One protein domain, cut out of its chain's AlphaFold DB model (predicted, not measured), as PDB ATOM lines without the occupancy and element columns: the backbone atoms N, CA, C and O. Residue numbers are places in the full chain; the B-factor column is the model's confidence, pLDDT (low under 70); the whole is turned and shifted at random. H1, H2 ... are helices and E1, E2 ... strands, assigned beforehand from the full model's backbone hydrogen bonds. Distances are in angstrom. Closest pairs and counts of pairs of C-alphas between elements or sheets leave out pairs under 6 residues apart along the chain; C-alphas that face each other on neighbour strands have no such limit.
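Overview. This is residues 529 to 612 of the 635 residues of the protein "Tail fiber domain-containing protein" of Burkholderia sp. Bp9012 (UniProt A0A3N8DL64). Two separate two-stranded hairpins, each with a long loop, stand apart from each other, with the first and last helices, H1 and H3, packed on each other at one end. The short helix H2 sits near the middle of the domain and packs on the hairpin of E3 and E4, while residues 547 to 553, in the loop of the hairpin of E1 and E2, stick out far from H1. The printed part has 84 residues, with three named helices and four named strands in the order H1, E1, E2, H2, E3, E4, H3; each sheet is antiparallel, E1 - E2 and E3 - E4. The class is mixed, helices and strands, with under half of the residues in named elements. The whole is only just compact, close to loose, with a radius of gyration of the C-alphas of 14.2 A and spans of 41 by 30 by 23 A.

Along the chain. H1, residues 529 to 537, begins at C-alpha 529 at (54.005, 34.265, -23.029) and is 11.9 A long. E1 is residues 541 to 543 and E2 residues 557 to 559. H2 is residues 562 to 567, with C-alpha 562 at (41.336, 38.758, -38.622). E3, residues 574 to 578, and E4, residues 597 to 601, are each 13.3 A long. H3, residues 603 to 612, is 14.9 A long and ends at C-alpha 612 at (56.185, 43.160, -25.171).

Arrangement. H1 and H3 touch, closest at the C-alphas of Ala 531 and Ile 609, 5.4 A apart, at a steep tilt of 65 degrees, opposite ways. H1 and H2 are close but not clearly touching, with the C-alphas of Phe 534 and Val 565 closest at 7.9 A. The hairpin of E1 and E2 is antiparallel at 147 degrees, with N 541 and O 559 within hydrogen-bond range at 2.8 A. The closest C-alphas of H2 and E4 are those of Ala 562 and Leu 601, 5.7 A apart; those of H2 and E3 are of Ala 562 and Leu 574, 6.8 A apart. In the hairpin of E3 and E4, antiparallel at 148 degrees, N 575 and O 600 are 2.8 A apart and N 577 and O 598 3.1 A. E1 and E2 are each apart from E3, E4 and H3, and H2 is apart from H3. In H1 and H2 every O i to N i+4 pair is within hydrogen-bond range; in H3, 4 of 6 are.

Size, cuts and confidence. The two farthest C-alphas, those of Asn 529 and Pro 552, are 43.1 A apart. The printed part has no cut. The links E1 to E2, 13 residues, and E3 to E4, 18 residues, are long; in the latter, residues 585 to 586 pair antiparallel with residues 592 to 593. The mean pLDDT of the printed part is 84.4, with residues 550 to 553 and 577 to 578 under 70.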
ATOM      1  N   ASN A 529      54.333  35.532 -22.375       89.69
ATOM      2  CA  ASN A 529      54.005  34.265 -23.029       89.69
ATOM      3  C   ASN A 529      52.847  34.466 -24.003       89.69
ATOM      4  O   ASN A 529      52.983  34.163 -25.184       89.69
ATOM      5  N   ARG A 530      51.779  35.120 -23.536       90.62
ATOM      6  CA  ARG A 530      50.639  35.541 -24.358       90.62
ATOM      7  C   ARG A 530      51.078  36.374 -25.568       90.62
ATOM      8  O   ARG A 530      50.570  36.181 -26.667       90.62
ATOM      9  N   ALA A 531      52.031  37.288 -25.386       91.69
ATOM     10  CA  ALA A 531      52.552  38.109 -26.474       91.69
ATOM     11  C   ALA A 531      53.404  37.298 -27.472       91.69
ATOM     12  O   ALA A 531      53.281  37.479 -28.682       91.69
ATOM     13  N   ILE A 532      54.260  36.393 -26.985       91.88
ATOM     14  CA  ILE A 532      55.066  35.502 -27.834       91.88
ATOM     15  C   ILE A 532      54.165  34.555 -28.630       91.88
ATOM     16  O   ILE A 532      54.431  34.325 -29.809       91.88
ATOM     17  N   ASP A 533      53.094  34.054 -28.020       92.75
ATOM     18  CA  ASP A 533      52.113  33.196 -28.681       92.75
ATOM     19  C   ASP A 533      51.443  33.911 -29.856       92.75
ATOM     20  O   ASP A 533      51.229  33.289 -30.894       92.75
ATOM     21  N   PHE A 534      51.198  35.224 -29.752       93.69
ATOM     22  CA  PHE A 534      50.696  36.016 -30.879       93.69
ATOM     23  C   PHE A 534      51.658  35.954 -32.070       93.69
ATOM     24  O   PHE A 534      51.261  35.584 -33.167       93.69
ATOM     25  N   VAL A 535      52.943  36.255 -31.854       90.50
ATOM     26  CA  VAL A 535      53.955  36.264 -32.930       90.50
ATOM     27  C   VAL A 535      54.231  34.865 -33.483       90.50
ATOM     28  O   VAL A 535      54.606  34.731 -34.642       90.50
ATOM     29  N   ARG A 536      54.073  33.819 -32.667       91.81
ATOM     30  CA  ARG A 536      54.284  32.433 -33.102       91.81
ATOM     31  C   ARG A 536      53.130  31.869 -33.917       91.81
ATOM     32  O   ARG A 536      53.382  31.041 -34.782       91.81
ATOM     33  N   ASN A 537      51.903  32.266 -33.592       92.69
ATOM     34  CA  ASN A 537      50.698  31.616 -34.105       92.69
ATOM     35  C   ASN A 537      49.902  32.494 -35.082       92.69
ATOM     36  O   ASN A 537      48.929  32.017 -35.660       92.69
ATOM     37  N   VAL A 538      50.281  33.764 -35.261       93.19
ATOM     38  CA  VAL A 538      49.645  34.685 -36.211       93.19
ATOM     39  C   VAL A 538      50.675  35.165 -37.228       93.19
ATOM     40  O   VAL A 538      51.520  36.012 -36.932       93.19
ATOM     41  N   ASP A 539      50.559  34.663 -38.455       92.31
ATOM     42  CA  ASP A 539      51.459  35.042 -39.538       92.31
ATOM     43  C   ASP A 539      51.096  36.416 -40.128       92.31
ATOM     44  O   ASP A 539      49.931  36.660 -40.474       92.31
ATOM     45  N   PRO A 540      52.073  37.327 -40.300       92.00
ATOM     46  CA  PRO A 540      51.879  38.510 -41.120       92.00
ATOM     47  C   PRO A 540      51.776  38.097 -42.590       92.00
ATOM     48  O   PRO A 540      52.592  37.330 -43.104       92.00
ATOM     49  N   VAL A 541      50.790  38.645 -43.291       93.38
ATOM     50  CA  VAL A 541      50.514  38.330 -44.693       93.38
ATOM     51  C   VAL A 541      50.559  39.578 -45.560       93.38
ATOM     52  O   VAL A 541      50.303  40.697 -45.113       93.38
ATOM     53  N   SER A 542      50.840  39.376 -46.842       90.25
ATOM     54  CA  SER A 542      50.617  40.379 -47.876       90.25
ATOM     55  C   SER A 542      49.352  40.028 -48.657       90.25
ATOM     56  O   SER A 542      49.211  38.883 -49.083       90.25
ATOM     57  N   PHE A 543      48.454  40.984 -48.890       86.56
ATOM     58  CA  PHE A 543      47.184  40.735 -49.579       86.56
ATOM     59  C   PHE A 543      46.785  41.882 -50.517       86.56
ATOM     60  O   PHE A 543      47.361  42.973 -50.485       86.56
ATOM     61  N   ARG A 544      45.787  41.622 -51.366       84.06
ATOM     62  CA  ARG A 544      45.063  42.617 -52.170       84.06
ATOM     63  C   ARG A 544      43.570  42.449 -51.922       84.06
ATOM     64  O   ARG A 544      43.139  41.358 -51.549       84.06
ATOM     65  N   TRP A 545      42.801  43.516 -52.101       81.69
ATOM     66  CA  TRP A 545      41.350  43.438 -51.980       81.69
ATOM     67  C   TRP A 545      40.739  42.769 -53.209       81.69
ATOM     68  O   TRP A 545      41.160  43.010 -54.340       81.69
ATOM     69  N   VAL A 546      39.729  41.935 -52.967       77.62
ATOM     70  CA  VAL A 546      38.960  41.276 -54.026       77.62
ATOM     71  C   VAL A 546      38.205  42.332 -54.834       77.62
ATOM     72  O   VAL A 546      37.526  43.180 -54.253       77.62
ATOM     73  N   GLY A 547      38.312  42.280 -56.163       71.56
ATOM     74  CA  GLY A 547      37.707  43.252 -57.080       71.56
ATOM     75  C   GLY A 547      38.617  44.424 -57.461       71.56
ATOM     76  O   GLY A 547      38.259  45.203 -58.341       71.56
ATOM     77  N   GLU A 548      39.799  44.531 -56.850       71.75
ATOM     78  CA  GLU A 548      40.842  45.495 -57.226       71.75
ATOM     79  C   GLU A 548      41.972  44.831 -58.034       71.75
ATOM     80  O   GLU A 548      42.984  45.463 -58.337       71.75
ATOM     81  N   GLU A 549      41.835  43.552 -58.411       72.19
ATOM     82  CA  GLU A 549      42.882  42.837 -59.137       72.19
ATOM     83  C   GLU A 549      43.088  43.414 -60.553       72.19
ATOM     84  O   GLU A 549      42.254  43.263 -61.441       72.19
ATOM     85  N   GLY A 550      44.236  44.062 -60.786       65.06
ATOM     86  CA  GLY A 550      44.654  44.539 -62.114       65.06
ATOM     87  C   GLY A 550      44.231  45.968 -62.479       65.06
ATOM     88  O   GLY A 550      44.528  46.412 -63.588       65.06
ATOM     89  N   GLY A 551      43.584  46.703 -61.567       64.31
ATOM     90  CA  GLY A 551      43.308  48.134 -61.734       64.31
ATOM     91  C   GLY A 551      44.546  49.020 -61.508       64.31
ATOM     92  O   GLY A 551      45.507  48.583 -60.874       64.31
ATOM     93  N   PRO A 552      44.542  50.285 -61.975       56.78
ATOM     94  CA  PRO A 552      45.635  51.237 -61.727       56.78
ATOM     95  C   PRO A 552      45.866  51.528 -60.232       56.78
ATOM     96  O   PRO A 552      46.958  51.951 -59.863       56.78
ATOM     97  N   ASP A 553      44.873  51.235 -59.385       60.78
ATOM     98  CA  ASP A 553      44.906  51.397 -57.927       60.78
ATOM     99  C   ASP A 553      45.148  50.074 -57.166       60.78
ATOM    100  O   ASP A 553      44.983  50.018 -55.949       60.78
ATOM    101  N   ALA A 554      45.540  48.990 -57.851       73.94
ATOM    102  CA  ALA A 554      45.805  47.692 -57.228       73.94
ATOM    103  C   ALA A 554      47.074  47.733 -56.350       73.94
ATOM    104  O   ALA A 554      48.180  47.424 -56.802       73.94
ATOM    105  N   VAL A 555      46.928  48.109 -55.079       75.31
ATOM    106  CA  VAL A 555      48.053  48.239 -54.141       75.31
ATOM    107  C   VAL A 555      48.284  46.938 -53.370       75.31
ATOM    108  O   VAL A 555      47.357  46.299 -52.872       75.31
ATOM    109  N   GLN A 556      49.552  46.536 -53.251       85.62
ATOM    110  CA  GLN A 556      49.963  45.465 -52.346       85.62
ATOM    111  C   GLN A 556      49.877  45.958 -50.899       85.62
ATOM    112  O   GLN A 556      50.584  46.891 -50.526       85.62
ATOM    113  N   ASN A 557      49.048  45.309 -50.085       83.25
ATOM    114  CA  ASN A 557      48.901  45.619 -48.668       83.25
ATOM    115  C   ASN A 557      49.604  44.566 -47.804       83.25
ATOM    116  O   ASN A 557      49.831  43.438 -48.254       83.25
ATOM    117  N   PHE A 558      49.925  44.937 -46.564       88.00
ATOM    118  CA  PHE A 558      50.510  44.070 -45.538       88.00
ATOM    119  C   PHE A 558      49.674  44.164 -44.263       88.00
ATOM    120  O   PHE A 558      49.202  45.246 -43.916       88.00
ATOM    121  N   GLY A 559      49.485  43.051 -43.562       90.81
ATOM    122  CA  GLY A 559      48.716  43.026 -42.322       90.81
ATOM    123  C   GLY A 559      48.509  41.615 -41.791       90.81
ATOM    124  O   GLY A 559      49.286  40.713 -42.090       90.81
ATOM    125  N   PHE A 560      47.442  41.425 -41.019       92.31
ATOM    126  CA  PHE A 560      47.035  40.129 -40.479       92.31
ATOM    127  C   PHE A 560      45.611  39.796 -40.920       92.31
ATOM    128  O   PHE A 560      44.763  40.684 -41.046       92.31
ATOM    129  N   LEU A 561      45.327  38.507 -41.109       91.75
ATOM    130  CA  LEU A 561      43.959  38.038 -41.319       91.75
ATOM    131  C   LEU A 561      43.236  37.993 -39.970       91.75
ATOM    132  O   LEU A 561      43.690  37.337 -39.033       91.75
ATOM    133  N   ALA A 562      42.096  38.673 -39.868       89.38
ATOM    134  CA  ALA A 562      41.336  38.758 -38.622       89.38
ATOM    135  C   ALA A 562      40.874  37.372 -38.122       89.38
ATOM    136  O   ALA A 562      40.881  37.109 -36.921       89.38
ATOM    137  N   GLN A 563      40.553  36.459 -39.039       89.31
ATOM    138  CA  GLN A 563      40.227  35.066 -38.735       89.31
ATOM    139  C   GLN A 563      41.416  34.334 -38.104       89.31
ATOM    140  O   GLN A 563      41.244  33.669 -37.088       89.31
ATOM    141  N   ALA A 564      42.627  34.500 -38.648       90.25
ATOM    142  CA  ALA A 564      43.836  33.887 -38.096       90.25
ATOM    143  C   ALA A 564      44.128  34.397 -36.675       90.25
ATOM    144  O   ALA A 564      44.426  33.608 -35.782       90.25
ATOM    145  N   VAL A 565      43.947  35.700 -36.435       91.56
ATOM    146  CA  VAL A 565      44.069  36.303 -35.096       91.56
ATOM    147  C   VAL A 565      43.046  35.712 -34.113       91.56
ATOM    148  O   VAL A 565      43.395  35.375 -32.981       91.56
ATOM    149  N   GLY A 566      41.791  35.549 -34.543       88.75
ATOM    150  CA  GLY A 566      40.737  34.927 -33.736       88.75
ATOM    151  C   GLY A 566      41.042  33.474 -33.376       88.75
ATOM    152  O   GLY A 566      40.972  33.111 -32.203       88.75
ATOM    153  N   LYS A 567      41.455  32.674 -34.366       89.88
ATOM    154  CA  LYS A 567      41.839  31.260 -34.210       89.88
ATOM    155  C   LYS A 567      43.043  31.066 -33.296       89.88
ATOM    156  O   LYS A 567      43.058  30.139 -32.495       89.88
ATOM    157  N   ALA A 568      44.015  31.973 -33.357       90.62
ATOM    158  CA  ALA A 568      45.153  31.998 -32.440       90.62
ATOM    159  C   ALA A 568      44.761  32.388 -30.998       90.62
ATOM    160  O   ALA A 568      45.612  32.439 -30.110       90.62
ATOM    161  N   GLY A 569      43.474  32.656 -30.753       89.69
ATOM    162  CA  GLY A 569      42.919  32.894 -29.432       89.69
ATOM    163  C   GLY A 569      43.025  34.341 -28.978       89.69
ATOM    164  O   GLY A 569      43.120  34.552 -27.774       89.69
ATOM    165  N   PHE A 570      43.016  35.329 -29.883       91.19
ATOM    166  CA  PHE A 570      43.040  36.767 -29.553       91.19
ATOM    167  C   PHE A 570      41.737  37.498 -29.944       91.19
ATOM    168  O   PHE A 570      41.767  38.460 -30.720       91.19
ATOM    169  N   PRO A 571      40.563  37.061 -29.444       87.12
ATOM    170  CA  PRO A 571      39.278  37.665 -29.799       87.12
ATOM    171  C   PRO A 571      39.152  39.129 -29.353       87.12
ATOM    172  O   PRO A 571      38.404  39.891 -29.962       87.12
ATOM    173  N   GLU A 572      39.895  39.553 -28.327       83.25
ATOM    174  CA  GLU A 572      39.909  40.927 -27.816       83.25
ATOM    175  C   GLU A 572      40.385  41.955 -28.853       83.25
ATOM    176  O   GLU A 572      39.975  43.121 -28.800       83.25
ATOM    177  N   LEU A 573      41.191  41.513 -29.823       86.94
ATOM    178  CA  LEU A 573      41.692  42.339 -30.920       86.94
ATOM    179  C   LEU A 573      40.678  42.472 -32.060       86.94
ATOM    180  O   LEU A 573      40.837  43.338 -32.923       86.94
ATOM    181  N   LEU A 574      39.632  41.644 -32.075       85.19
ATOM    182  CA  LEU A 574      38.636  41.641 -33.135       85.19
ATOM    183  C   LEU A 574      37.484  42.593 -32.823       85.19
ATOM    184  O   LEU A 574      37.059  42.788 -31.680       85.19
ATOM    185  N   ARG A 575      36.936  43.180 -33.878       80.75
ATOM    186  CA  ARG A 575      35.689  43.937 -33.871       80.75
ATOM    187  C   ARG A 575      34.784  43.364 -34.946       80.75
ATOM    188  O   ARG A 575      35.220  43.138 -36.071       80.75
ATOM    189  N   LEU A 576      33.535  43.111 -34.581       79.19
ATOM    190  CA  LEU A 576      32.530  42.561 -35.480       79.19
ATOM    191  C   LEU A 576      31.664  43.697 -36.005       79.19
ATOM    192  O   LEU A 576      31.223  44.551 -35.235       79.19
ATOM    193  N   ALA A 577      31.415  43.696 -37.307       69.00
ATOM    194  CA  ALA A 577      30.499  44.631 -37.938       69.00
ATOM    195  C   ALA A 577      29.627  43.883 -38.943       69.00
ATOM    196  O   ALA A 577      30.095  42.942 -39.584       69.00
ATOM    197  N   SER A 578      28.377  44.307 -39.116       66.69
ATOM    198  CA  SER A 578      27.541  43.720 -40.160       66.69
ATOM    199  C   SER A 578      28.036  44.127 -41.554       66.69
ATOM    200  O   SER A 578      28.380  45.284 -41.797       66.69
ATOM    201  N   ASP A 579      28.097  43.180 -42.481       72.56
ATOM    202  CA  ASP A 579      28.402  43.415 -43.892       72.56
ATOM    203  C   ASP A 579      27.664  42.379 -44.740       72.56
ATOM    204  O   ASP A 579      28.051  41.222 -44.810       72.56
ATOM    205  N   GLN A 580      26.588  42.797 -45.403       78.94
ATOM    206  CA  GLN A 580      25.728  41.908 -46.196       78.94
ATOM    207  C   GLN A 580      26.432  41.317 -47.435       78.94
ATOM    208  O   GLN A 580      25.841  40.523 -48.156       78.94
ATOM    209  N   ARG A 581      27.675  41.729 -47.722       74.31
ATOM    210  CA  ARG A 581      28.465  41.246 -48.863       74.31
ATOM    211  C   ARG A 581      29.336  40.036 -48.523       74.31
ATOM    212  O   ARG A 581      29.930  39.475 -49.437       74.31
ATOM    213  N   VAL A 582      29.479  39.683 -47.242       79.25
ATOM    214  CA  VAL A 582      30.315  38.547 -46.826       79.25
ATOM    215  C   VAL A 582      29.454  37.311 -46.596       79.25
ATOM    216  O   VAL A 582      28.442  37.364 -45.898       79.25
ATOM    217  N   HIS A 583      29.865  36.206 -47.209       82.75
ATOM    218  CA  HIS A 583      29.196  34.915 -47.105       82.75
ATOM    219  C   HIS A 583      29.822  34.076 -46.000       82.75
ATOM    220  O   HIS A 583      30.983  34.280 -45.643       82.75
ATOM    221  N   GLU A 584      29.049  33.124 -45.483       89.94
ATOM    222  CA  GLU A 584      29.580  32.170 -44.522       89.94
ATOM    223  C   GLU A 584      30.705  31.340 -45.150       89.94
ATOM    224  O   GLU A 584      30.557  30.797 -46.248       89.94
ATOM    225  N   THR A 585      31.823  31.220 -44.437       87.94
ATOM    226  CA  THR A 585      32.874  30.252 -44.756       87.94
ATOM    227  C   THR A 585      33.199  29.434 -43.518       87.94
ATOM    228  O   THR A 585      33.280  29.968 -42.411       87.94
ATOM    229  N   VAL A 586      33.383  28.130 -43.700       87.44
ATOM    230  CA  VAL A 586      33.883  27.231 -42.657       87.44
ATOM    231  C   VAL A 586      35.249  26.749 -43.107       87.44
ATOM    232  O   VAL A 586      35.367  26.129 -44.161       87.44
ATOM    233  N   ASP A 587      36.267  27.084 -42.328       86.38
ATOM    234  CA  ASP A 587      37.644  26.706 -42.620       86.38
ATOM    235  C   ASP A 587      37.900  25.242 -42.203       86.38
ATOM    236  O   ASP A 587      37.136  24.659 -41.430       86.38
ATOM    237  N   ASP A 588      38.997  24.640 -42.677       85.00
ATOM    238  CA  ASP A 588      39.323  23.215 -42.452       85.00
ATOM    239  C   ASP A 588      39.460  22.818 -40.965       85.00
ATOM    240  O   ASP A 588      39.351  21.644 -40.610       85.00
ATOM    241  N   ASP A 589      39.685  23.792 -40.081       83.06
ATOM    242  CA  ASP A 589      39.766  23.625 -38.626       83.06
ATOM    243  C   ASP A 589      38.408  23.763 -37.909       83.06
ATOM    244  O   ASP A 589      38.345  23.727 -36.679       83.06
ATOM    245  N   GLY A 590      37.316  23.907 -38.664       84.12
ATOM    246  CA  GLY A 590      35.958  24.057 -38.145       84.12
ATOM    247  C   GLY A 590      35.617  25.472 -37.672       84.12
ATOM    248  O   GLY A 590      34.546  25.673 -37.099       84.12
ATOM    249  N   TRP A 591      36.489  26.461 -37.897       86.75
ATOM    250  CA  TRP A 591      36.184  27.859 -37.596       86.75
ATOM    251  C   TRP A 591      35.211  28.440 -38.623       86.75
ATOM    252  O   TRP A 591      35.501  28.485 -39.820       86.75
ATOM    253  N   THR A 592      34.076  28.948 -38.146       88.31
ATOM    254  CA  THR A 592      33.066  29.590 -38.990       88.31
ATOM    255  C   THR A 592      33.266  31.103 -39.012       88.31
ATOM    256  O   THR A 592      33.189  31.767 -37.977       88.31
ATOM    257  N   SER A 593      33.469  31.664 -40.202       88.69
ATOM    258  CA  SER A 593      33.233  33.081 -40.473       88.69
ATOM    259  C   SER A 593      31.761  33.240 -40.866       88.69
ATOM    260  O   SER A 593      31.412  32.802 -41.957       88.69
ATOM    261  N   PRO A 594      30.885  33.789 -40.005       86.19
ATOM    262  CA  PRO A 594      29.441  33.751 -40.229       86.19
ATOM    263  C   PRO A 594      28.980  34.718 -41.325       86.19
ATOM    264  O   PRO A 594      29.575  35.778 -41.537       86.19
ATOM    265  N   GLU A 595      27.877  34.369 -41.994       89.12
ATOM    266  CA  GLU A 595      27.254  35.220 -43.015       89.12
ATOM    267  C   GLU A 595      26.871  36.597 -42.452       89.12
ATOM    268  O   GLU A 595      26.407  36.736 -41.317       89.12
ATOM    269  N   GLY A 596      27.058  37.641 -43.262       79.56
ATOM    270  CA  GLY A 596      26.609  38.985 -42.918       79.56
ATOM    271  C   GLY A 596      27.436  39.674 -41.830       79.56
ATOM    272  O   GLY A 596      27.080  40.785 -41.431       79.56
ATOM    273  N   VAL A 597      28.526  39.065 -41.349       79.38
ATOM    274  CA  VAL A 597      29.402  39.617 -40.307       79.38
ATOM    275  C   VAL A 597      30.846  39.610 -40.782       79.38
ATOM    276  O   VAL A 597      31.457  38.565 -40.990       79.38
ATOM    277  N   ARG A 598      31.438  40.797 -40.891       82.50
ATOM    278  CA  ARG A 598      32.873  40.939 -41.141       82.50
ATOM    279  C   ARG A 598      33.641  41.095 -39.835       82.50
ATOM    280  O   ARG A 598      33.195  41.775 -38.906       82.50
ATOM    281  N   PHE A 599      34.848  40.549 -39.817       83.06
ATOM    282  CA  PHE A 599      35.826  40.782 -38.763       83.06
ATOM    283  C   PHE A 599      36.727  41.958 -39.144       83.06
ATOM    284  O   PHE A 599      37.160  42.090 -40.286       83.06
ATOM    285  N   SER A 600      37.011  42.830 -38.188       83.31
ATOM    286  CA  SER A 600      37.987  43.914 -38.299       83.31
ATOM    287  C   SER A 600      39.000  43.786 -37.170       83.31
ATOM    288  O   SER A 600      38.639  43.386 -36.065       83.31
ATOM    289  N   LEU A 601      40.259  44.113 -37.441       83.12
ATOM    290  CA  LEU A 601      41.342  44.007 -36.466       83.12
ATOM    291  C   LEU A 601      41.689  45.380 -35.884       83.12
ATOM    292  O   LEU A 601      41.849  46.348 -36.627       83.12
ATOM    293  N   ASN A 602      41.851  45.453 -34.564       82.25
ATOM    294  CA  ASN A 602      42.363  46.634 -33.878       82.25
ATOM    295  C   ASN A 602      43.901  46.640 -33.883       82.25
ATOM    296  O   ASN A 602      44.544  46.136 -32.959       82.25
ATOM    297  N   TYR A 603      44.486  47.208 -34.938       81.75
ATOM    298  CA  TYR A 603      45.939  47.267 -35.116       81.75
ATOM    299  C   TYR A 603      46.661  48.084 -34.031       81.75
ATOM    300  O   TYR A 603      47.795  47.750 -33.691       81.75
ATOM    301  N   ASP A 604      46.007  49.074 -33.414       78.12
ATOM    302  CA  ASP A 604      46.617  49.895 -32.356       78.12
ATOM    303  C   ASP A 604      47.001  49.056 -31.128       78.12
ATOM    304  O   ASP A 604      47.984  49.345 -30.448       78.12
ATOM    305  N   GLN A 605      46.253  47.982 -30.856       84.62
ATOM    306  CA  GLN A 605      46.535  47.062 -29.749       84.62
ATOM    307  C   GLN A 605      47.588  46.001 -30.098       84.62
ATOM    308  O   GLN A 605      48.207  45.436 -29.199       84.62
ATOM    309  N   VAL A 606      47.857  45.767 -31.384       88.62
ATOM    310  CA  VAL A 606      48.903  44.833 -31.832       88.62
ATOM    311  C   VAL A 606      50.301  45.407 -31.567       88.62
ATOM    312  O   VAL A 606      51.217  44.685 -31.172       88.62
ATOM    313  N   ILE A 607      50.463  46.726 -31.700       87.50
ATOM    314  CA  ILE A 607      51.732  47.435 -31.464       87.50
ATOM    315  C   ILE A 607      52.297  47.195 -30.045       87.50
ATOM    316  O   ILE A 607      53.463  46.789 -29.928       87.50
ATOM    317  N   PRO A 608      51.541  47.398 -28.944       87.44
ATOM    318  CA  PRO A 608      52.046  47.124 -27.600       87.44
ATOM    319  C   PRO A 608      52.282  45.627 -27.342       87.44
ATOM    320  O   PRO A 608      53.210  45.293 -26.602       87.44
ATOM    321  N   ILE A 609      51.536  44.718 -27.988       90.44
ATOM    322  CA  ILE A 609      51.799  43.269 -27.922       90.44
ATOM    323  C   ILE A 609      53.172  42.950 -28.528       90.44
ATOM    324  O   ILE A 609      54.013  42.349 -27.857       90.44
ATOM    325  N   HIS A 610      53.454  43.417 -29.748       91.62
ATOM    326  CA  HIS A 610      54.773  43.245 -30.368       91.62
ATOM    327  C   HIS A 610      55.895  43.889 -29.549       91.62
ATOM    328  O   HIS A 610      56.971  43.307 -29.410       91.62
ATOM    329  N   SER A 611      55.639  45.049 -28.940       91.50
ATOM    330  CA  SER A 611      56.600  45.704 -28.047       91.50
ATOM    331  C   SER A 611      56.942  44.834 -26.829       91.50
ATOM    332  O   SER A 611      58.110  44.755 -26.440       91.50
ATOM    333  N   SER A 612      55.957  44.126 -26.258       92.19
ATOM    334  CA  SER A 612      56.185  43.160 -25.171       92.19
ATOM    335  C   SER A 612      57.071  41.989 -25.621       92.19
ATOM    336  O   SER A 612      58.029  41.632 -24.928       92.19
TER     337      SER A 612